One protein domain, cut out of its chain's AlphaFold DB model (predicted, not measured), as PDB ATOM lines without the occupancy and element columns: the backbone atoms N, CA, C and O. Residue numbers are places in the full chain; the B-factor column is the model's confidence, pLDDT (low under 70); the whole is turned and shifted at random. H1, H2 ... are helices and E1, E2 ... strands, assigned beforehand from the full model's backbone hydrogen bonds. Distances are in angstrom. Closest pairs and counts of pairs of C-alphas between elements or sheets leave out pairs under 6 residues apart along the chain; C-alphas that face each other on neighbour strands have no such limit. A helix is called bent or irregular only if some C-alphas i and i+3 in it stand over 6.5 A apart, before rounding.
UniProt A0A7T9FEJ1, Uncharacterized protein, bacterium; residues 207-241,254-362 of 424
ATOM      1  N   ASN A 207     -52.196  26.986  18.360       91.94
ATOM      2  CA  ASN A 207     -51.865  25.687  17.767       91.94
ATOM      3  C   ASN A 207     -53.107  24.963  17.220       91.94
ATOM      4  O   ASN A 207     -53.029  24.335  16.166       91.94
ATOM      5  N   GLU A 208     -54.256  25.091  17.885       94.56
ATOM      6  CA  GLU A 208     -55.534  24.544  17.425       94.56
ATOM      7  C   GLU A 208     -56.042  25.301  16.196       94.56
ATOM      8  O   GLU A 208     -56.458  24.681  15.220       94.56
ATOM      9  N   ILE A 209     -55.947  26.635  16.211       94.06
ATOM     10  CA  ILE A 209     -56.300  27.482  15.061       94.06
ATOM     11  C   ILE A 209     -55.421  27.134  13.858       94.06
ATOM     12  O   ILE A 209     -55.935  26.918  12.763       94.06
ATOM     13  N   THR A 210     -54.111  26.998  14.078       94.06
ATOM     14  CA  THR A 210     -53.152  26.597  13.041       94.06
ATOM     15  C   THR A 210     -53.516  25.235  12.451       94.06
ATOM     16  O   THR A 210     -53.582  25.083  11.233       94.06
ATOM     17  N   ALA A 211     -53.807  24.247  13.300       95.56
ATOM     18  CA  ALA A 211     -54.202  22.917  12.850       95.56
ATOM     19  C   ALA A 211     -55.530  22.923  12.081       95.56
ATOM     20  O   ALA A 211     -55.651  22.223  11.082       95.56
ATOM     21  N   ALA A 212     -56.510  23.725  12.503       95.69
ATOM     22  CA  ALA A 212     -57.776  23.874  11.789       95.69
ATOM     23  C   ALA A 212     -57.588  24.529  10.408       95.69
ATOM     24  O   ALA A 212     -58.249  24.149   9.442       95.69
ATOM     25  N   GLU A 213     -56.682  25.501  10.285       94.19
ATOM     26  CA  GLU A 213     -56.357  26.116   8.996       94.19
ATOM     27  C   GLU A 213     -55.661  25.149   8.050       94.19
ATOM     28  O   GLU A 213     -56.064  25.053   6.892       94.19
ATOM     29  N   PHE A 214     -54.697  24.381   8.543       95.00
ATOM     30  CA  PHE A 214     -54.050  23.336   7.760       95.00
ATOM     31  C   PHE A 214     -55.003  22.190   7.388       95.00
ATOM     32  O   PHE A 214     -54.960  21.690   6.265       95.00
ATOM     33  N   GLU A 215     -55.931  21.823   8.273       94.75
ATOM     34  CA  GLU A 215     -56.987  20.841   7.992       94.75
ATOM     35  C   GLU A 215     -57.889  21.289   6.840       94.75
ATOM     36  O   GLU A 215     -58.169  20.506   5.932       94.75
ATOM     37  N   ASN A 216     -58.254  22.573   6.796       93.56
ATOM     38  CA  ASN A 216     -58.998  23.151   5.671       93.56
ATOM     39  C   ASN A 216     -58.216  23.128   4.344       93.56
ATOM     40  O   ASN A 216     -58.815  23.282   3.279       93.56
ATOM     41  N   GLN A 217     -56.899  22.925   4.396       89.69
ATOM     42  CA  GLN A 217     -56.019  22.772   3.236       89.69
ATOM     43  C   GLN A 217     -55.703  21.305   2.913       89.69
ATOM     44  O   GLN A 217     -54.943  21.022   1.988       89.69
ATOM     45  N   GLY A 218     -56.304  20.359   3.640       90.44
ATOM     46  CA  GLY A 218     -56.139  18.923   3.418       90.44
ATOM     47  C   GLY A 218     -55.013  18.273   4.225       90.44
ATOM     48  O   GLY A 218     -54.704  17.106   3.983       90.44
ATOM     49  N   LEU A 219     -54.410  18.978   5.186       92.12
ATOM     50  CA  LEU A 219     -53.417  18.406   6.092       92.12
ATOM     51  C   LEU A 219     -54.082  17.935   7.391       92.12
ATOM     52  O   LEU A 219     -54.637  18.734   8.137       92.12
ATOM     53  N   ALA A 220     -54.005  16.639   7.693       92.69
ATOM     54  CA  ALA A 220     -54.565  16.108   8.935       92.69
ATOM     55  C   ALA A 220     -53.918  16.764  10.171       92.69
ATOM     56  O   ALA A 220     -52.699  16.956  10.217       92.69
ATOM     57  N   ARG A 221     -54.718  17.053  11.205       95.00
ATOM     58  CA  ARG A 221     -54.245  17.698  12.446       95.00
ATOM     59  C   ARG A 221     -53.142  16.905  13.142       95.00
ATOM     60  O   ARG A 221     -52.247  17.481  13.755       95.00
ATOM     61  N   GLU A 222     -53.187  15.584  13.027       95.00
ATOM     62  CA  GLU A 222     -52.170  14.668  13.528       95.00
ATOM     63  C   GLU A 222     -50.788  14.960  12.904       95.00
ATOM     64  O   GLU A 222     -49.773  14.858  13.590       95.00
ATOM     65  N   VAL A 223     -50.727  15.403  11.640       94.38
ATOM     66  CA  VAL A 223     -49.467  15.813  10.990       94.38
ATOM     67  C   VAL A 223     -48.977  17.152  11.527       94.38
ATOM     68  O   VAL A 223     -47.785  17.302  11.787       94.38
ATOM     69  N   THR A 224     -49.880  18.106  11.774       94.75
ATOM     70  CA  THR A 224     -49.539  19.360  12.464       94.75
ATOM     71  C   THR A 224     -48.950  19.079  13.851       94.75
ATOM     72  O   THR A 224     -47.926  19.659  14.210       94.75
ATOM     73  N   ALA A 225     -49.534  18.141  14.608       94.00
ATOM     74  CA  ALA A 225     -49.004  17.722  15.906       94.00
ATOM     75  C   ALA A 225     -47.600  17.104  15.792       94.00
ATOM     76  O   ALA A 225     -46.720  17.447  16.582       94.00
ATOM     77  N   LEU A 226     -47.363  16.241  14.794       91.81
ATOM     78  CA  LEU A 226     -46.034  15.677  14.515       91.81
ATOM     79  C   LEU A 226     -45.009  16.771  14.179       91.81
ATOM     80  O   LEU A 226     -43.896  16.748  14.704       91.81
ATOM     81  N   ALA A 227     -45.375  17.751  13.351       90.25
ATOM     82  CA  ALA A 227     -44.496  18.865  13.006       90.25
ATOM     83  C   ALA A 227     -44.155  19.724  14.240       90.25
ATOM     84  O   ALA A 227     -42.994  20.069  14.459       90.25
ATOM     85  N   PHE A 228     -45.133  20.021  15.100       90.50
ATOM     86  CA  PHE A 228     -44.882  20.732  16.358       90.50
ATOM     87  C   PHE A 228     -44.015  19.934  17.332       90.50
ATOM     88  O   PHE A 228     -43.157  20.524  17.989       90.50
ATOM     89  N   ALA A 229     -44.164  18.608  17.386       88.44
ATOM     90  CA  ALA A 229     -43.292  17.750  18.184       88.44
ATOM     91  C   ALA A 229     -41.841  17.806  17.680       88.44
ATOM     92  O   ALA A 229     -40.920  17.967  18.478       88.44
ATOM     93  N   LEU A 230     -41.633  17.777  16.359       83.44
ATOM     94  CA  LEU A 230     -40.312  17.953  15.744       83.44
ATOM     95  C   LEU A 230     -39.661  19.288  16.126       83.44
ATOM     96  O   LEU A 230     -38.496  19.318  16.518       83.44
ATOM     97  N   ARG A 231     -40.415  20.391  16.074       80.56
ATOM     98  CA  ARG A 231     -39.908  21.709  16.489       80.56
ATOM     99  C   ARG A 231     -39.608  21.781  17.984       80.56
ATOM    100  O   ARG A 231     -38.618  22.391  18.379       80.56
ATOM    101  N   ALA A 232     -40.429  21.153  18.821       79.38
ATOM    102  CA  ALA A 232     -40.168  21.072  20.256       79.38
ATOM    103  C   ALA A 232     -38.878  20.288  20.551       79.38
ATOM    104  O   ALA A 232     -38.087  20.705  21.396       79.38
ATOM    105  N   LEU A 233     -38.628  19.203  19.811       75.94
ATOM    106  CA  LEU A 233     -37.381  18.445  19.893       75.94
ATOM    107  C   LEU A 233     -36.168  19.297  19.491       75.94
ATOM    108  O   LEU A 233     -35.156  19.259  20.186       75.94
ATOM    109  N   GLN A 234     -36.273  20.112  18.434       70.81
ATOM    110  CA  GLN A 234     -35.199  21.028  18.016       70.81
ATOM    111  C   GLN A 234     -34.841  22.069  19.080       70.81
ATOM    112  O   GLN A 234     -33.693  22.492  19.151       70.81
ATOM    113  N   ALA A 235     -35.802  22.492  19.904       65.75
ATOM    114  CA  ALA A 235     -35.578  23.493  20.946       65.75
ATOM    115  C   ALA A 235     -34.851  22.939  22.186       65.75
ATOM    116  O   ALA A 235     -34.452  23.703  23.066       65.75
ATOM    117  N   ARG A 236     -34.687  21.616  22.299       66.50
ATOM    118  CA  ARG A 236     -34.035  20.998  23.456       66.50
ATOM    119  C   ARG A 236     -32.510  21.179  23.379       66.50
ATOM    120  O   ARG A 236     -31.916  20.898  22.337       66.50
ATOM    121  N   PRO A 237     -31.837  21.573  24.479       59.12
ATOM    122  CA  PRO A 237     -30.376  21.723  24.520       59.12
ATOM    123  C   PRO A 237     -29.612  20.462  24.101       59.12
ATOM    124  O   PRO A 237     -28.572  20.552  23.461       59.12
ATOM    125  N   GLU A 238     -30.161  19.290  24.423       58.09
ATOM    126  CA  GLU A 238     -29.594  17.969  24.107       58.09
ATOM    127  C   GLU A 238     -29.518  17.687  22.598       58.09
ATOM    128  O   GLU A 238     -28.701  16.876  22.163       58.09
ATOM    129  N   TYR A 239     -30.342  18.376  21.801       57.75
ATOM    130  CA  TYR A 239     -30.453  18.166  20.358       57.75
ATOM    131  C   TYR A 239     -30.195  19.439  19.525       57.75
ATOM    132  O   TYR A 239     -30.254  19.380  18.296       57.75
ATOM    133  N   SER A 240     -29.892  20.580  20.162       49.88
ATOM    134  CA  SER A 240     -29.637  21.871  19.501       49.88
ATOM    135  C   SER A 240     -28.148  22.236  19.459       49.88
ATOM    136  O   SER A 240     -27.380  21.999  20.392       49.88
ATOM    137  N   PHE A 241     -27.729  22.867  18.357       46.56
ATOM    138  CA  PHE A 241     -26.396  23.454  18.181       46.56
ATOM    139  C   PHE A 241     -26.273  24.747  19.003       46.56
ATOM    140  O   PHE A 241     -26.415  25.842  18.469       46.56
ATOM    141  N   VAL A 254     -32.476  10.780  19.342       63.41
ATOM    142  CA  VAL A 254     -33.819  11.129  19.811       63.41
ATOM    143  C   VAL A 254     -34.456   9.860  20.370       63.41
ATOM    144  O   VAL A 254     -34.507   8.837  19.683       63.41
ATOM    145  N   GLY A 255     -34.847   9.925  21.643       69.12
ATOM    146  CA  GLY A 255     -35.518   8.830  22.332       69.12
ATOM    147  C   GLY A 255     -36.909   8.565  21.760       69.12
ATOM    148  O   GLY A 255     -37.191   8.786  20.585       69.12
ATOM    149  N   ASP A 256     -37.810   8.090  22.607       77.69
ATOM    150  CA  ASP A 256     -39.190   7.866  22.206       77.69
ATOM    151  C   ASP A 256     -39.920   9.183  21.871       77.69
ATOM    152  O   ASP A 256     -40.328   9.933  22.760       77.69
ATOM    153  N   VAL A 257     -40.119   9.436  20.574       81.50
ATOM    154  CA  VAL A 257     -40.749  10.651  20.025       81.50
ATOM    155  C   VAL A 257     -42.218  10.754  20.436       81.50
ATOM    156  O   VAL A 257     -42.791  11.842  20.467       81.50
ATOM    157  N   LEU A 258     -42.852   9.632  20.785       83.50
ATOM    158  CA  LEU A 258     -44.268   9.607  21.135       83.50
ATOM    159  C   LEU A 258     -44.589  10.480  22.356       83.50
ATOM    160  O   LEU A 258     -45.642  11.117  22.398       83.50
ATOM    161  N   LEU A 259     -43.658  10.568  23.310       78.12
ATOM    162  CA  LEU A 259     -43.805  11.411  24.498       78.12
ATOM    163  C   LEU A 259     -43.873  12.904  24.158       78.12
ATOM    164  O   LEU A 259     -44.572  13.656  24.835       78.12
ATOM    165  N   ASP A 260     -43.194  13.315  23.091       82.19
ATOM    166  CA  ASP A 260     -43.216  14.682  22.577       82.19
ATOM    167  C   ASP A 260     -44.468  14.982  21.746       82.19
ATOM    168  O   ASP A 260     -44.918  16.126  21.696       82.19
ATOM    169  N   ILE A 261     -45.076  13.959  21.143       86.50
ATOM    170  CA  ILE A 261     -46.293  14.093  20.334       86.50
ATOM    171  C   ILE A 261     -47.537  14.268  21.211       86.50
ATOM    172  O   ILE A 261     -48.409  15.067  20.870       86.50
ATOM    173  N   TYR A 262     -47.627  13.579  22.355       83.25
ATOM    174  CA  TYR A 262     -48.800  13.641  23.242       83.25
ATOM    175  C   TYR A 262     -49.280  15.052  23.598       83.25
ATOM    176  O   TYR A 262     -50.456  15.349  23.361       83.25
ATOM    177  N   PRO A 263     -48.431  15.947  24.140       85.19
ATOM    178  CA  PRO A 263     -48.874  17.303  24.449       85.19
ATOM    179  C   PRO A 263     -49.283  18.079  23.189       85.19
ATOM    180  O   PRO A 263     -50.177  18.921  23.259       85.19
ATOM    181  N   GLN A 264     -48.691  17.774  22.028       91.19
ATOM    182  CA  GLN A 264     -49.011  18.450  20.770       91.19
ATOM    183  C   GLN A 264     -50.359  18.011  20.198       91.19
ATOM    184  O   GLN A 264     -51.082  18.854  19.682       91.19
ATOM    185  N   LEU A 265     -50.747  16.739  20.352       91.75
ATOM    186  CA  LEU A 265     -52.070  16.243  19.948       91.75
ATOM    187  C   LEU A 265     -53.195  17.005  20.655       91.75
ATOM    188  O   LEU A 265     -54.169  17.417  20.028       91.75
ATOM    189  N   ALA A 266     -53.041  17.254  21.954       90.38
ATOM    190  CA  ALA A 266     -53.991  18.076  22.690       90.38
ATOM    191  C   ALA A 266     -53.949  19.544  22.248       90.38
ATOM    192  O   ALA A 266     -55.000  20.150  22.058       90.38
ATOM    193  N   ALA A 267     -52.753  20.098  22.022       89.62
ATOM    194  CA  ALA A 267     -52.589  21.481  21.579       89.62
ATOM    195  C   ALA A 267     -53.223  21.768  20.204       89.62
ATOM    196  O   ALA A 267     -53.594  22.910  19.946       89.62
ATOM    197  N   VAL A 268     -53.374  20.755  19.342       93.81
ATOM    198  CA  VAL A 268     -54.074  20.862  18.046       93.81
ATOM    199  C   VAL A 268     -55.570  20.499  18.117       93.81
ATOM    200  O   VAL A 268     -56.242  20.394  17.088       93.81
ATOM    201  N   GLY A 269     -56.116  20.298  19.321       91.44
ATOM    202  CA  GLY A 269     -57.540  20.024  19.543       91.44
ATOM    203  C   GLY A 269     -57.955  18.562  19.337       91.44
ATOM    204  O   GLY A 269     -59.099  18.300  18.980       91.44
ATOM    205  N   LEU A 270     -57.050  17.597  19.534       92.69
ATOM    206  CA  LEU A 270     -57.350  16.160  19.406       92.69
ATOM    207  C   LEU A 270     -57.493  15.433  20.758       92.69
ATOM    208  O   LEU A 270     -57.417  14.204  20.805       92.69
ATOM    209  N   SER A 271     -57.738  16.159  21.854       84.81
ATOM    210  CA  SER A 271     -57.912  15.587  23.205       84.81
ATOM    211  C   SER A 271     -59.054  14.571  23.317       84.81
ATOM    212  O   SER A 271     -59.018  13.705  24.184       84.81
ATOM    213  N   ASP A 272     -60.052  14.645  22.435       84.19
ATOM    214  CA  ASP A 272     -61.180  13.704  22.416       84.19
ATOM    215  C   ASP A 272     -60.843  12.389  21.690       84.19
ATOM    216  O   ASP A 272     -61.535  11.383  21.858       84.19
ATOM    217  N   LYS A 273     -59.786  12.379  20.864       83.62
ATOM    218  CA  LYS A 273     -59.348  11.204  20.086       83.62
ATOM    219  C   LYS A 273     -58.173  10.464  20.727       83.62
ATOM    220  O   LYS A 273     -58.029   9.251  20.529       83.62
ATOM    221  N   TYR A 274     -57.343  11.196  21.468       85.50
ATOM    222  CA  TYR A 274     -56.133  10.701  22.111       85.50
ATOM    223  C   TYR A 274     -56.206  10.965  23.616       85.50
ATOM    224  O   TYR A 274     -56.497  12.093  24.012       85.50
ATOM    225  N   PRO A 275     -55.942   9.956  24.464       76.94
ATOM    226  CA  PRO A 275     -56.038  10.125  25.905       76.94
ATOM    227  C   PRO A 275     -55.021  11.158  26.401       76.94
ATOM    228  O   PRO A 275     -53.824  11.064  26.127       76.94
ATOM    229  N   LEU A 276     -55.508  12.130  27.170       71.88
ATOM    230  CA  LEU A 276     -54.677  13.001  27.990       71.88
ATOM    231  C   LEU A 276     -54.457  12.332  29.343       71.88
ATOM    232  O   LEU A 276     -55.406  12.127  30.096       71.88
ATOM    233  N   PHE A 277     -53.206  12.014  29.659       74.56
ATOM    234  CA  PHE A 277     -52.875  11.396  30.936       74.56
ATOM    235  C   PHE A 277     -52.942  12.414  32.073       74.56
ATOM    236  O   PHE A 277     -52.202  13.405  32.084       74.56
ATOM    237  N   SER A 278     -53.802  12.141  33.053       77.56
ATOM    238  CA  SER A 278     -53.812  12.859  34.323       77.56
ATOM    239  C   SER A 278     -52.526  12.593  35.118       77.56
ATOM    240  O   SER A 278     -51.774  11.659  34.839       77.56
ATOM    241  N   GLU A 279     -52.263  13.392  36.153       78.12
ATOM    242  CA  GLU A 279     -51.142  13.124  37.066       78.12
ATOM    243  C   GLU A 279     -51.268  11.765  37.770       78.12
ATOM    244  O   GLU A 279     -50.256  11.147  38.099       78.12
ATOM    245  N   ASP A 280     -52.488  11.270  37.977       83.00
ATOM    246  CA  ASP A 280     -52.710   9.954  38.572       83.00
ATOM    247  C   ASP A 280     -52.477   8.824  37.559       83.00
ATOM    248  O   ASP A 280     -51.866   7.821  37.923       83.00
ATOM    249  N   ASP A 281     -52.822   9.024  36.283       80.81
ATOM    250  CA  ASP A 281     -52.461   8.092  35.205       80.81
ATOM    251  C   ASP A 281     -50.938   8.000  35.055       80.81
ATOM    252  O   ASP A 281     -50.372   6.911  34.991       80.81
ATOM    253  N   LYS A 282     -50.236   9.140  35.094       78.69
ATOM    254  CA  LYS A 282     -48.764   9.172  35.071       78.69
ATOM    255  C   LYS A 282     -48.164   8.426  36.264       78.69
ATOM    256  O   LYS A 282     -47.225   7.652  36.089       78.69
ATOM    257  N   LYS A 283     -48.696   8.618  37.479       83.31
ATOM    258  CA  LYS A 283     -48.268   7.852  38.668       83.31
ATOM    259  C   LYS A 283     -48.563   6.366  38.536       83.31
ATOM    260  O   LYS A 283     -47.799   5.573  39.066       83.31
ATOM    261  N   TYR A 284     -49.666   5.986  37.901       83.00
ATOM    262  CA  TYR A 284     -50.001   4.589  37.654       83.00
ATOM    263  C   TYR A 284     -49.012   3.957  36.664       83.00
ATOM    264  O   TYR A 284     -48.361   2.977  37.012       83.00
ATOM    265  N   PHE A 285     -48.791   4.566  35.495       80.12
ATOM    266  CA  PHE A 285     -47.911   4.023  34.448       80.12
ATOM    267  C   PHE A 285     -46.420   4.011  34.805       80.12
ATOM    268  O   PHE A 285     -45.649   3.271  34.202       80.12
ATOM    269  N   THR A 286     -45.999   4.812  35.786       78.94
ATOM    270  CA  THR A 286     -44.612   4.831  36.283       78.94
ATOM    271  C   THR A 286     -44.349   3.809  37.391       78.94
ATOM    272  O   THR A 286     -43.210   3.680  37.843       78.94
ATOM    273  N   GLN A 287     -45.367   3.068  37.842       82.50
ATOM    274  CA  GLN A 287     -45.180   1.981  38.798       82.50
ATOM    275  C   GLN A 287     -44.500   0.787  38.126       82.50
ATOM    276  O   GLN A 287     -44.864   0.381  37.023       82.50
ATOM    277  N   ASP A 288     -43.547   0.172  38.828       82.75
ATOM    278  CA  ASP A 288     -42.911  -1.079  38.402       82.75
ATOM    279  C   ASP A 288     -43.829  -2.282  38.688       82.75
ATOM    280  O   ASP A 288     -43.512  -3.178  39.473       82.75
ATOM    281  N   ILE A 289     -45.037  -2.247  38.115       89.19
ATOM    282  CA  ILE A 289     -46.027  -3.323  38.189       89.19
ATOM    283  C   ILE A 289     -46.392  -3.796  36.771       89.19
ATOM    284  O   ILE A 289     -46.667  -2.963  35.904       89.19
ATOM    285  N   PRO A 290     -46.436  -5.120  36.512       88.75
ATOM    286  CA  PRO A 290     -46.666  -5.651  35.165       88.75
ATOM    287  C   PRO A 290     -47.971  -5.190  34.504       88.75
ATOM    288  O   PRO A 290     -48.017  -5.014  33.292       88.75
ATOM    289  N   GLU A 291     -49.028  -4.992  35.293       89.56
ATOM    290  CA  GLU A 291     -50.337  -4.545  34.802       89.56
ATOM    291  C   GLU A 291     -50.273  -3.115  34.252       89.56
ATOM    292  O   GLU A 291     -50.641  -2.895  33.104       89.56
ATOM    293  N   ALA A 292     -49.688  -2.171  35.000       84.00
ATOM    294  CA  ALA A 292     -49.544  -0.789  34.542       84.00
ATOM    295  C   ALA A 292     -48.651  -0.672  33.298       84.00
ATOM    296  O   ALA A 292     -48.940   0.118  32.401       84.00
ATOM    297  N   GLN A 293     -47.593  -1.487  33.212       81.44
ATOM    298  CA  GLN A 293     -46.750  -1.563  32.017       81.44
ATOM    299  C   GLN A 293     -47.526  -2.119  30.814       81.44
ATOM    300  O   GLN A 293     -47.422  -1.579  29.713       81.44
ATOM    301  N   SER A 294     -48.333  -3.166  31.016       85.44
ATOM    302  CA  SER A 294     -49.191  -3.745  29.975       85.44
ATOM    303  C   SER A 294     -50.240  -2.749  29.473       85.44
ATOM    304  O   SER A 294     -50.402  -2.585  28.263       85.44
ATOM    305  N   ASP A 295     -50.920  -2.049  30.381       85.44
ATOM    306  CA  ASP A 295     -51.943  -1.055  30.043       85.44
ATOM    307  C   ASP A 295     -51.340   0.124  29.276       85.44
ATOM    308  O   ASP A 295     -51.873   0.540  28.243       85.44
ATOM    309  N   PHE A 296     -50.177   0.615  29.718       83.38
ATOM    310  CA  PHE A 296     -49.454   1.666  29.009       83.38
ATOM    311  C   PHE A 296     -49.074   1.236  27.586       83.38
ATOM    312  O   PHE A 296     -49.273   1.999  26.641       83.38
ATOM    313  N   LEU A 297     -48.586   0.003  27.405       84.12
ATOM    314  CA  LEU A 297     -48.242  -0.544  26.088       84.12
ATOM    315  C   LEU A 297     -49.465  -0.690  25.170       84.12
ATOM    316  O   LEU A 297     -49.368  -0.400  23.978       84.12
ATOM    317  N   MET A 298     -50.621  -1.095  25.701       85.62
ATOM    318  CA  MET A 298     -51.859  -1.173  24.919       85.62
ATOM    319  C   MET A 298     -52.320   0.205  24.438       85.62
ATOM    320  O   MET A 298     -52.631   0.376  23.259       85.62
ATOM    321  N   ILE A 299     -52.329   1.190  25.337       85.25
ATOM    322  CA  ILE A 299     -52.705   2.572  25.017       85.25
ATOM    323  C   ILE A 299     -51.748   3.149  23.968       85.25
ATOM    324  O   ILE A 299     -52.171   3.732  22.969       85.25
ATOM    325  N   ARG A 300     -50.449   2.923  24.162       85.62
ATOM    326  CA  ARG A 300     -49.391   3.300  23.229       85.62
ATOM    327  C   ARG A 300     -49.619   2.709  21.836       85.62
ATOM    328  O   ARG A 300     -49.547   3.439  20.850       85.62
ATOM    329  N   GLN A 301     -49.929   1.416  21.745       86.69
ATOM    330  CA  GLN A 301     -50.172   0.746  20.466       86.69
ATOM    331  C   GLN A 301     -51.420   1.283  19.748       86.69
ATOM    332  O   GLN A 301     -51.390   1.464  18.529       86.69
ATOM    333  N   ASP A 302     -52.503   1.559  20.478       87.88
ATOM    334  CA  ASP A 302     -53.713   2.181  19.919       87.88
ATOM    335  C   ASP A 302     -53.401   3.561  19.321       87.88
ATOM    336  O   ASP A 302     -53.783   3.868  18.191       87.88
ATOM    337  N   ILE A 303     -52.621   4.368  20.039       87.81
ATOM    338  CA  ILE A 303     -52.220   5.703  19.589       87.81
ATOM    339  C   ILE A 303     -51.346   5.620  18.339       87.81
ATOM    340  O   ILE A 303     -51.607   6.336  17.374       87.81
ATOM    341  N   LEU A 304     -50.357   4.726  18.315       89.75
ATOM    342  CA  LEU A 304     -49.504   4.523  17.142       89.75
ATOM    343  C   LEU A 304     -50.303   4.053  15.924       89.75
ATOM    344  O   LEU A 304     -50.080   4.550  14.825       89.75
ATOM    345  N   THR A 305     -51.282   3.170  16.128       89.94
ATOM    346  CA  THR A 305     -52.191   2.718  15.062       89.94
ATOM    347  C   THR A 305     -52.999   3.890  14.500       89.94
ATOM    348  O   THR A 305     -53.125   4.044  13.289       89.94
ATOM    349  N   LYS A 306     -53.505   4.776  15.366       90.94
ATOM    350  CA  LYS A 306     -54.220   5.991  14.945       90.94
ATOM    351  C   LYS A 306     -53.308   7.013  14.255       90.94
ATOM    352  O   LYS A 306     -53.783   7.766  13.412       90.94
ATOM    353  N   LEU A 307     -52.025   7.065  14.619       92.12
ATOM    354  CA  LEU A 307     -51.038   7.977  14.034       92.12
ATOM    355  C   LEU A 307     -50.410   7.455  12.736       92.12
ATOM    356  O   LEU A 307     -49.768   8.241  12.045       92.12
ATOM    357  N   GLU A 308     -50.594   6.183  12.374       92.50
ATOM    358  CA  GLU A 308     -49.963   5.561  11.201       92.50
ATOM    359  C   GLU A 308     -50.111   6.386   9.902       92.50
ATOM    360  O   GLU A 308     -49.094   6.624   9.243       92.50
ATOM    361  N   PRO A 309     -51.297   6.930   9.545       92.75
ATOM    362  CA  PRO A 309     -51.431   7.756   8.342       92.75
ATOM    363  C   PRO A 309     -50.620   9.057   8.416       92.75
ATOM    364  O   PRO A 309     -50.007   9.471   7.431       92.75
ATOM    365  N   ALA A 310     -50.579   9.689   9.591       93.56
ATOM    366  CA  ALA A 310     -49.834  10.922   9.812       93.56
ATOM    367  C   ALA A 310     -48.317  10.675   9.807       93.56
ATOM    368  O   ALA A 310     -47.565  11.461   9.233       93.56
ATOM    369  N   ILE A 311     -47.872   9.549  10.375       93.88
ATOM    370  CA  ILE A 311     -46.481   9.081  10.315       93.88
ATOM    371  C   ILE A 311     -46.071   8.834   8.860       93.88
ATOM    372  O   ILE A 311     -44.996   9.267   8.448       93.88
ATOM    373  N   ALA A 312     -46.925   8.194   8.055       93.75
ATOM    374  CA  ALA A 312     -46.658   7.979   6.635       93.75
ATOM    375  C   ALA A 312     -46.514   9.305   5.867       93.75
ATOM    376  O   ALA A 312     -45.580   9.454   5.078       93.75
ATOM    377  N   GLN A 313     -47.384  10.286   6.133       92.50
ATOM    378  CA  GLN A 313     -47.307  11.610   5.510       92.50
ATOM    379  C   GLN A 313     -46.057  12.390   5.943       92.50
ATOM    380  O   GLN A 313     -45.377  12.966   5.096       92.50
ATOM    381  N   MET A 314     -45.699  12.354   7.231       91.38
ATOM    382  CA  MET A 314     -44.461  12.959   7.731       91.38
ATOM    383  C   MET A 314     -43.221  12.292   7.118       91.38
ATOM    384  O   MET A 314     -42.295  12.974   6.694       91.38
ATOM    385  N   ASN A 315     -43.215  10.964   6.989       92.31
ATOM    386  CA  ASN A 315     -42.133  10.243   6.317       92.31
ATOM    387  C   ASN A 315     -41.996  10.637   4.841       92.31
ATOM    388  O   ASN A 315     -40.876  10.770   4.360       92.31
ATOM    389  N   ALA A 316     -43.106  10.880   4.140       91.19
ATOM    390  CA  ALA A 316     -43.070  11.400   2.775       91.19
ATOM    391  C   ALA A 316     -42.492  12.827   2.713       91.19
ATOM    392  O   ALA A 316     -41.770  13.157   1.772       91.19
ATOM    393  N   TRP A 317     -42.756  13.671   3.721       89.75
ATOM    394  CA  TRP A 317     -42.100  14.977   3.832       89.75
ATOM    395  C   TRP A 317     -40.591  14.817   4.009       89.75
ATOM    396  O   TRP A 317     -39.841  15.410   3.236       89.75
ATOM    397  N   LEU A 318     -40.149  13.992   4.964       87.56
ATOM    398  CA  LEU A 318     -38.726  13.711   5.205       87.56
ATOM    399  C   LEU A 318     -38.023  13.216   3.933       87.56
ATOM    400  O   LEU A 318     -36.993  13.763   3.542       87.56
ATOM    401  N   GLU A 319     -38.638  12.271   3.220       89.19
ATOM    402  CA  GLU A 319     -38.128  11.755   1.948       89.19
ATOM    403  C   GLU A 319     -38.027  12.846   0.869       89.19
ATOM    404  O   GLU A 319     -37.005  12.949   0.189       89.19
ATOM    405  N   SER A 320     -39.040  13.714   0.742       86.69
ATOM    406  CA  SER A 320     -39.021  14.826  -0.223       86.69
ATOM    407  C   SER A 320     -37.901  15.840   0.043       86.69
ATOM    408  O   SER A 320     -37.417  16.488  -0.883       86.69
ATOM    409  N   MET A 321     -37.462  15.938   1.299       84.50
ATOM    410  CA  MET A 321     -36.343  16.771   1.744       84.50
ATOM    411  C   MET A 321     -34.995  16.046   1.647       84.50
ATOM    412  O   MET A 321     -33.977  16.595   2.054       84.50
ATOM    413  N   GLN A 322     -34.979  14.821   1.108       85.38
ATOM    414  CA  GLN A 322     -33.803  13.950   1.037       85.38
ATOM    415  C   GLN A 322     -33.210  13.627   2.418       85.38
ATOM    416  O   GLN A 322     -32.025  13.310   2.533       85.38
ATOM    417  N   ILE A 323     -34.038  13.675   3.466       83.75
ATOM    418  CA  ILE A 323     -33.654  13.273   4.816       83.75
ATOM    419  C   ILE A 323     -33.791  11.749   4.897       83.75
ATOM    420  O   ILE A 323     -34.882  11.221   4.677       83.75
ATOM    421  N   PRO A 324     -32.703  11.013   5.190       81.50
ATOM    422  CA  PRO A 324     -32.719   9.552   5.152       81.50
ATOM    423  C   PRO A 324     -33.520   8.930   6.306       81.50
ATOM    424  O   PRO A 324     -33.923   7.773   6.201       81.50
ATOM    425  N   SER A 325     -33.728   9.671   7.397       85.69
ATOM    426  CA  SER A 325     -34.457   9.234   8.590       85.69
ATOM    427  C   SER A 325     -35.961   9.129   8.375       85.69
ATOM    428  O   SER A 325     -36.581   9.992   7.758       85.69
ATOM    429  N   ARG A 326     -36.567   8.107   8.983       90.44
ATOM    430  CA  ARG A 326     -38.016   7.876   8.995       90.44
ATOM    431  C   ARG A 326     -38.511   7.604  10.405       90.44
ATOM    432  O   ARG A 326     -37.831   6.939  11.175       90.44
ATOM    433  N   LEU A 327     -39.702   8.087  10.732       91.00
ATOM    434  CA  LEU A 327     -40.447   7.681  11.917       91.00
ATOM    435  C   LEU A 327     -40.920   6.234  11.754       91.00
ATOM    436  O   LEU A 327     -41.712   5.933  10.857       91.00
ATOM    437  N   GLU A 328     -40.449   5.358  12.635       90.81
ATOM    438  CA  GLU A 328     -40.770   3.934  12.672       90.81
ATOM    439  C   GLU A 328     -41.020   3.474  14.114       90.81
ATOM    440  O   GLU A 328     -40.451   4.010  15.067       90.81
ATOM    441  N   VAL A 329     -41.886   2.471  14.272       88.12
ATOM    442  CA  VAL A 329     -42.161   1.850  15.572       88.12
ATOM    443  C   VAL A 329     -41.155   0.730  15.811       88.12
ATOM    444  O   VAL A 329     -41.094  -0.242  15.058       88.12
ATOM    445  N   ASP A 330     -40.390   0.844  16.888       82.94
ATOM    446  CA  ASP A 330     -39.514  -0.202  17.388       82.94
ATOM    447  C   ASP A 330     -40.358  -1.399  17.837       82.94
ATOM    448  O   ASP A 330     -41.076  -1.369  18.836       82.94
ATOM    449  N   THR A 331     -40.271  -2.479  17.068       76.56
ATOM    450  CA  THR A 331     -41.058  -3.697  17.293       76.56
ATOM    451  C   THR A 331     -40.761  -4.409  18.619       76.56
ATOM    452  O   THR A 331     -41.537  -5.278  19.011       76.56
ATOM    453  N   LEU A 332     -39.661  -4.079  19.310       74.81
ATOM    454  CA  LEU A 332     -39.266  -4.736  20.561       74.81
ATOM    455  C   LEU A 332     -39.899  -4.097  21.798       74.81
ATOM    456  O   LEU A 332     -40.194  -4.803  22.761       74.81
ATOM    457  N   ASN A 333     -40.086  -2.777  21.792       75.88
ATOM    458  CA  ASN A 333     -40.566  -2.023  22.954       75.88
ATOM    459  C   ASN A 333     -41.687  -1.016  22.628       75.88
ATOM    460  O   ASN A 333     -42.162  -0.314  23.519       75.88
ATOM    461  N   GLY A 334     -42.130  -0.961  21.369       78.19
ATOM    462  CA  GLY A 334     -43.188  -0.077  20.883       78.19
ATOM    463  C   GLY A 334     -42.760   1.382  20.723       78.19
ATOM    464  O   GLY A 334     -43.618   2.233  20.487       78.19
ATOM    465  N   GLU A 335     -41.479   1.715  20.895       85.94
ATOM    466  CA  GLU A 335     -40.990   3.097  20.836       85.94
ATOM    467  C   GLU A 335     -41.128   3.706  19.442       85.94
ATOM    468  O   GLU A 335     -40.795   3.056  18.460       85.94
ATOM    469  N   LEU A 336     -41.590   4.956  19.332       87.88
ATOM    470  CA  LEU A 336     -41.569   5.652  18.044       87.88
ATOM    471  C   LEU A 336     -40.221   6.360  17.906       87.88
ATOM    472  O   LEU A 336     -39.907   7.241  18.704       87.88
ATOM    473  N   LYS A 337     -39.426   5.975  16.907       87.31
ATOM    474  CA  LYS A 337     -38.046   6.445  16.716       87.31
ATOM    475  C   LYS A 337     -37.795   6.896  15.290       87.31
ATOM    476  O   LYS A 337     -38.495   6.492  14.368       87.31
ATOM    477  N   PHE A 338     -36.736   7.678  15.109       86.00
ATOM    478  CA  PHE A 338     -36.163   7.923  13.790       86.00
ATOM    479  C   PHE A 338     -35.180   6.811  13.407       86.00
ATOM    480  O   PHE A 338     -34.258   6.512  14.169       86.00
ATOM    481  N   ILE A 339     -35.357   6.220  12.225       84.06
ATOM    482  CA  ILE A 339     -34.496   5.175  11.663       84.06
ATOM    483  C   ILE A 339     -34.067   5.575  10.235       84.06
ATOM    484  O   ILE A 339     -34.932   5.712   9.371       84.06
ATOM    485  N   PRO A 340     -32.754   5.771   9.963       83.12
ATOM    486  CA  PRO A 340     -31.675   5.958  10.943       83.12
ATOM    487  C   PRO A 340     -31.960   7.135  11.900       83.12
ATOM    488  O   PRO A 340     -32.810   7.970  11.582       83.12
ATOM    489  N   PRO A 341     -31.263   7.228  13.051       78.31
ATOM    490  CA  PRO A 341     -31.434   8.340  13.983       78.31
ATOM    491  C   PRO A 341     -31.341   9.689  13.271       78.31
ATOM    492  O   PRO A 341     -30.376   9.939  12.551       78.31
ATOM    493  N   LEU A 342     -32.359  10.527  13.460       73.00
ATOM    494  CA  LEU A 342     -32.419  11.852  12.862       73.00
ATOM    495  C   LEU A 342     -31.488  12.790  13.614       73.00
ATOM    496  O   LEU A 342     -31.592  12.935  14.835       73.00
ATOM    497  N   MET A 343     -30.633  13.478  12.869       66.12
ATOM    498  CA  MET A 343     -29.904  14.604  13.413       66.12
ATOM    499  C   MET A 343     -30.748  15.863  13.203       66.12
ATOM    500  O   MET A 343     -30.946  16.301  12.078       66.12
ATOM    501  N   LEU A 344     -31.263  16.467  14.276       62.81
ATOM    502  CA  LEU A 344     -32.257  17.550  14.169       62.81
ATOM    503  C   LEU A 344     -31.761  18.821  13.457       62.81
ATOM    504  O   LEU A 344     -32.584  19.638  13.051       62.81
ATOM    505  N   PHE A 345     -30.446  18.977  13.268       57.72
ATOM    506  CA  PHE A 345     -29.869  20.040  12.437       57.72
ATOM    507  C   PHE A 345     -30.149  19.862  10.937       57.72
ATOM    508  O   PHE A 345     -29.990  20.808  10.174       57.72
ATOM    509  N   GLU A 346     -30.530  18.657  10.505       56.28
ATOM    510  CA  GLU A 346     -30.944  18.361   9.128       56.28
ATOM    511  C   GLU A 346     -32.348  18.906   8.835       56.28
ATOM    512  O   GLU A 346     -32.720  19.073   7.678       56.28
ATOM    513  N   LEU A 347     -33.121  19.211   9.882       65.94
ATOM    514  CA  LEU A 347     -34.407  19.875   9.763       65.94
ATOM    515  C   LEU A 347     -34.201  21.385   9.848       65.94
ATOM    516  O   LEU A 347     -33.844  21.925  10.895       65.94
ATOM    517  N   SER A 348     -34.485  22.084   8.757       63.00
ATOM    518  CA  SER A 348     -34.583  23.534   8.801       63.00
ATOM    519  C   SER A 348     -35.950  23.938   9.355       63.00
ATOM    520  O   SER A 348     -36.989  23.608   8.785       63.00
ATOM    521  N   ALA A 349     -35.963  24.664  10.475       64.12
ATOM    522  CA  ALA A 349     -37.128  25.453  10.890       64.12
ATOM    523  C   ALA A 349     -37.097  26.864  10.277       64.12
ATOM    524  O   ALA A 349     -37.750  27.783  10.779       64.12
ATOM    525  N   ASP A 350     -36.278  27.056   9.241       67.19
ATOM    526  CA  ASP A 350     -36.185  28.313   8.524       67.19
ATOM    527  C   ASP A 350     -37.425  28.490   7.634       67.19
ATOM    528  O   ASP A 350     -37.634  27.690   6.719       67.19
ATOM    529  N   PRO A 351     -38.251  29.524   7.861       66.38
ATOM    530  CA  PRO A 351     -39.377  29.829   6.983       66.38
ATOM    531  C   PRO A 351     -38.950  30.253   5.563       66.38
ATOM    532  O   PRO A 351     -39.808  30.367   4.692       66.38
ATOM    533  N   HIS A 352     -37.658  30.488   5.308       68.44
ATOM    534  CA  HIS A 352     -37.126  30.705   3.959       68.44
ATOM    535  C   HIS A 352     -36.812  29.402   3.201       68.44
ATOM    536  O   HIS A 352     -36.475  29.457   2.018       68.44
ATOM    537  N   ASP A 353     -36.877  28.239   3.856       74.00
ATOM    538  CA  ASP A 353     -36.639  26.952   3.203       74.00
ATOM    539  C   ASP A 353     -37.820  26.580   2.282       74.00
ATOM    540  O   ASP A 353     -38.988  26.617   2.670       74.00
ATOM    541  N   GLU A 354     -37.517  26.201   1.038       80.44
ATOM    542  CA  GLU A 354     -38.512  25.787   0.040       80.44
ATOM    543  C   GLU A 354     -39.051  24.362   0.280       80.44
ATOM    544  O   GLU A 354     -39.972  23.910  -0.419       80.44
ATOM    545  N   SER A 355     -38.495  23.652   1.266       82.88
ATOM    546  CA  SER A 355     -38.962  22.346   1.723       82.88
ATOM    547  C   SER A 355     -40.410  22.364   2.229       82.88
ATOM    548  O   SER A 355     -40.995  23.408   2.523       82.88
ATOM    549  N   GLN A 356     -41.022  21.181   2.355       84.38
ATOM    550  CA  GLN A 356     -42.379  21.062   2.907       84.38
ATOM    551  C   GLN A 356     -42.455  21.564   4.355       84.38
ATOM    552  O   GLN A 356     -43.422  22.228   4.720       84.38
ATOM    553  N   LEU A 357     -41.420  21.307   5.165       82.69
ATOM    554  CA  LEU A 357     -41.352  21.846   6.523       82.69
ATOM    555  C   LEU A 357     -41.121  23.356   6.532       82.69
ATOM    556  O   LEU A 357     -41.783  24.044   7.300       82.69
ATOM    557  N   GLY A 358     -40.251  23.886   5.670       80.38
ATOM    558  CA  GLY A 358     -40.053  25.332   5.543       80.38
ATOM    559  C   GLY A 358     -41.350  26.064   5.191       80.38
ATOM    560  O   GLY A 358     -41.746  26.996   5.891       80.38
ATOM    561  N   LYS A 359     -42.099  25.550   4.205       85.19
ATOM    562  CA  LYS A 359     -43.443  26.042   3.848       85.19
ATOM    563  C   LYS A 359     -44.428  25.955   5.010       85.19
ATOM    564  O   LYS A 359     -45.116  26.932   5.291       85.19
ATOM    565  N   PHE A 360     -44.461  24.824   5.716       88.88
ATOM    566  CA  PHE A 360     -45.290  24.653   6.910       88.88
ATOM    567  C   PHE A 360     -44.962  25.705   7.984       88.88
ATOM    568  O   PHE A 360     -45.870  26.309   8.553       88.88
ATOM    569  N   TRP A 361     -43.679  25.972   8.250       85.75
ATOM    570  CA  TRP A 361     -43.259  26.968   9.240       85.75
ATOM    571  C   TRP A 361     -43.532  28.404   8.804       85.75
ATOM    572  O   TRP A 361     -43.946  29.214   9.635       85.75
ATOM    573  N   ALA A 362     -43.350  28.716   7.521       84.19
ATOM    574  CA  ALA A 362     -43.701  30.012   6.955       84.19
ATOM    575  C   ALA A 362     -45.204  30.286   7.090       84.19
ATOM    576  O   ALA A 362     -45.608  31.352   7.555       84.19
TER     577      ALA A 362
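What this domain is: This is residues 207 to 241 and 254 to 362 of the 424 residues of an uncharacterized protein of bacterium (UniProt A0A7T9FEJ1). A long bent helix, H5, runs along much of the length; H2 packs on its second arm, H5b, and is crossed by H3 in the middle, while H1 packs on the start of H2. H4 meets the start of H5, H6 is toward the other end, and a small hairpin, E1 and E2, is beside H5b. The printed part has 144 residues, mostly helix, in the order H1 H2 H3 H4 H5 E1 E2 H6. It is compact, with a radius of gyration of the C-alphas of 15.5 A, spanning 49 by 32 by 27 A.

How they stand to each other: H1, residues 207 to 215, touches residues 221 to 225 of H2, residues 221 to 234, at a steep tilt of 50 degrees; their closest C-alphas, Ala 211 and Arg 221, are 5.2 A apart. H2 touches H3, residues 258 to 267, at a steep tilt of 57 degrees, closest at C-alphas 225 and 264, 4.9 A. H3 is irregular, only just: C-alphas 260 and 263 are 6.51 A apart. H5, residues 290 to 320, is one helix by its hydrogen bonds but bent, with C-alphas 306 and 309 7.4 A apart; its arms H5a, residues 290 to 306, and H5b, residues 309 to 320, stand at 63 degrees. H4, residues 279 to 285, touches residues 292 to 296 of H5a, closest at C-alphas 285 and 292, 5.1 A. Residues 222 to 227 of H2 touch residues 310 to 314 of H5b, closest at C-alphas 223 and 310, 5.0 A. E1, residues 326 to 329, and E2, residues 336 to 339, form an antiparallel hairpin, with N 328 and O 337 within hydrogen-bond range at 2.8 A. H6, residues 356 to 362, only just touches H5b, with 3 pairs of C-alphas within 8 A, closest at 317 and 356, 6.2 A. Every O i to N i+4 pair is within hydrogen-bond range in H1, H2, H4, H5a, H5b and H6, and 3 of 6 in H3.

Where its parts are: H1 begins at C-alpha 207 (-51.865, 25.687, 17.767). H2 is 20.1 A long, H5a 24.5 A and H5b 16.7 A. H6 ends at C-alpha 362 (-43.701, 30.012, 6.955).

The domain as a whole: The C-alphas farthest apart, Ile 289 and His 352, are 49.1 A apart. Residues 242 to 253 are not printed; C-alphas 241 and 254 are 14.5 A apart across this cut. The links H3 to H4 and E2 to H6 are long. The model's pLDDT is under 70 at residues 235 to 241, 254 to 255 and 343 to 352.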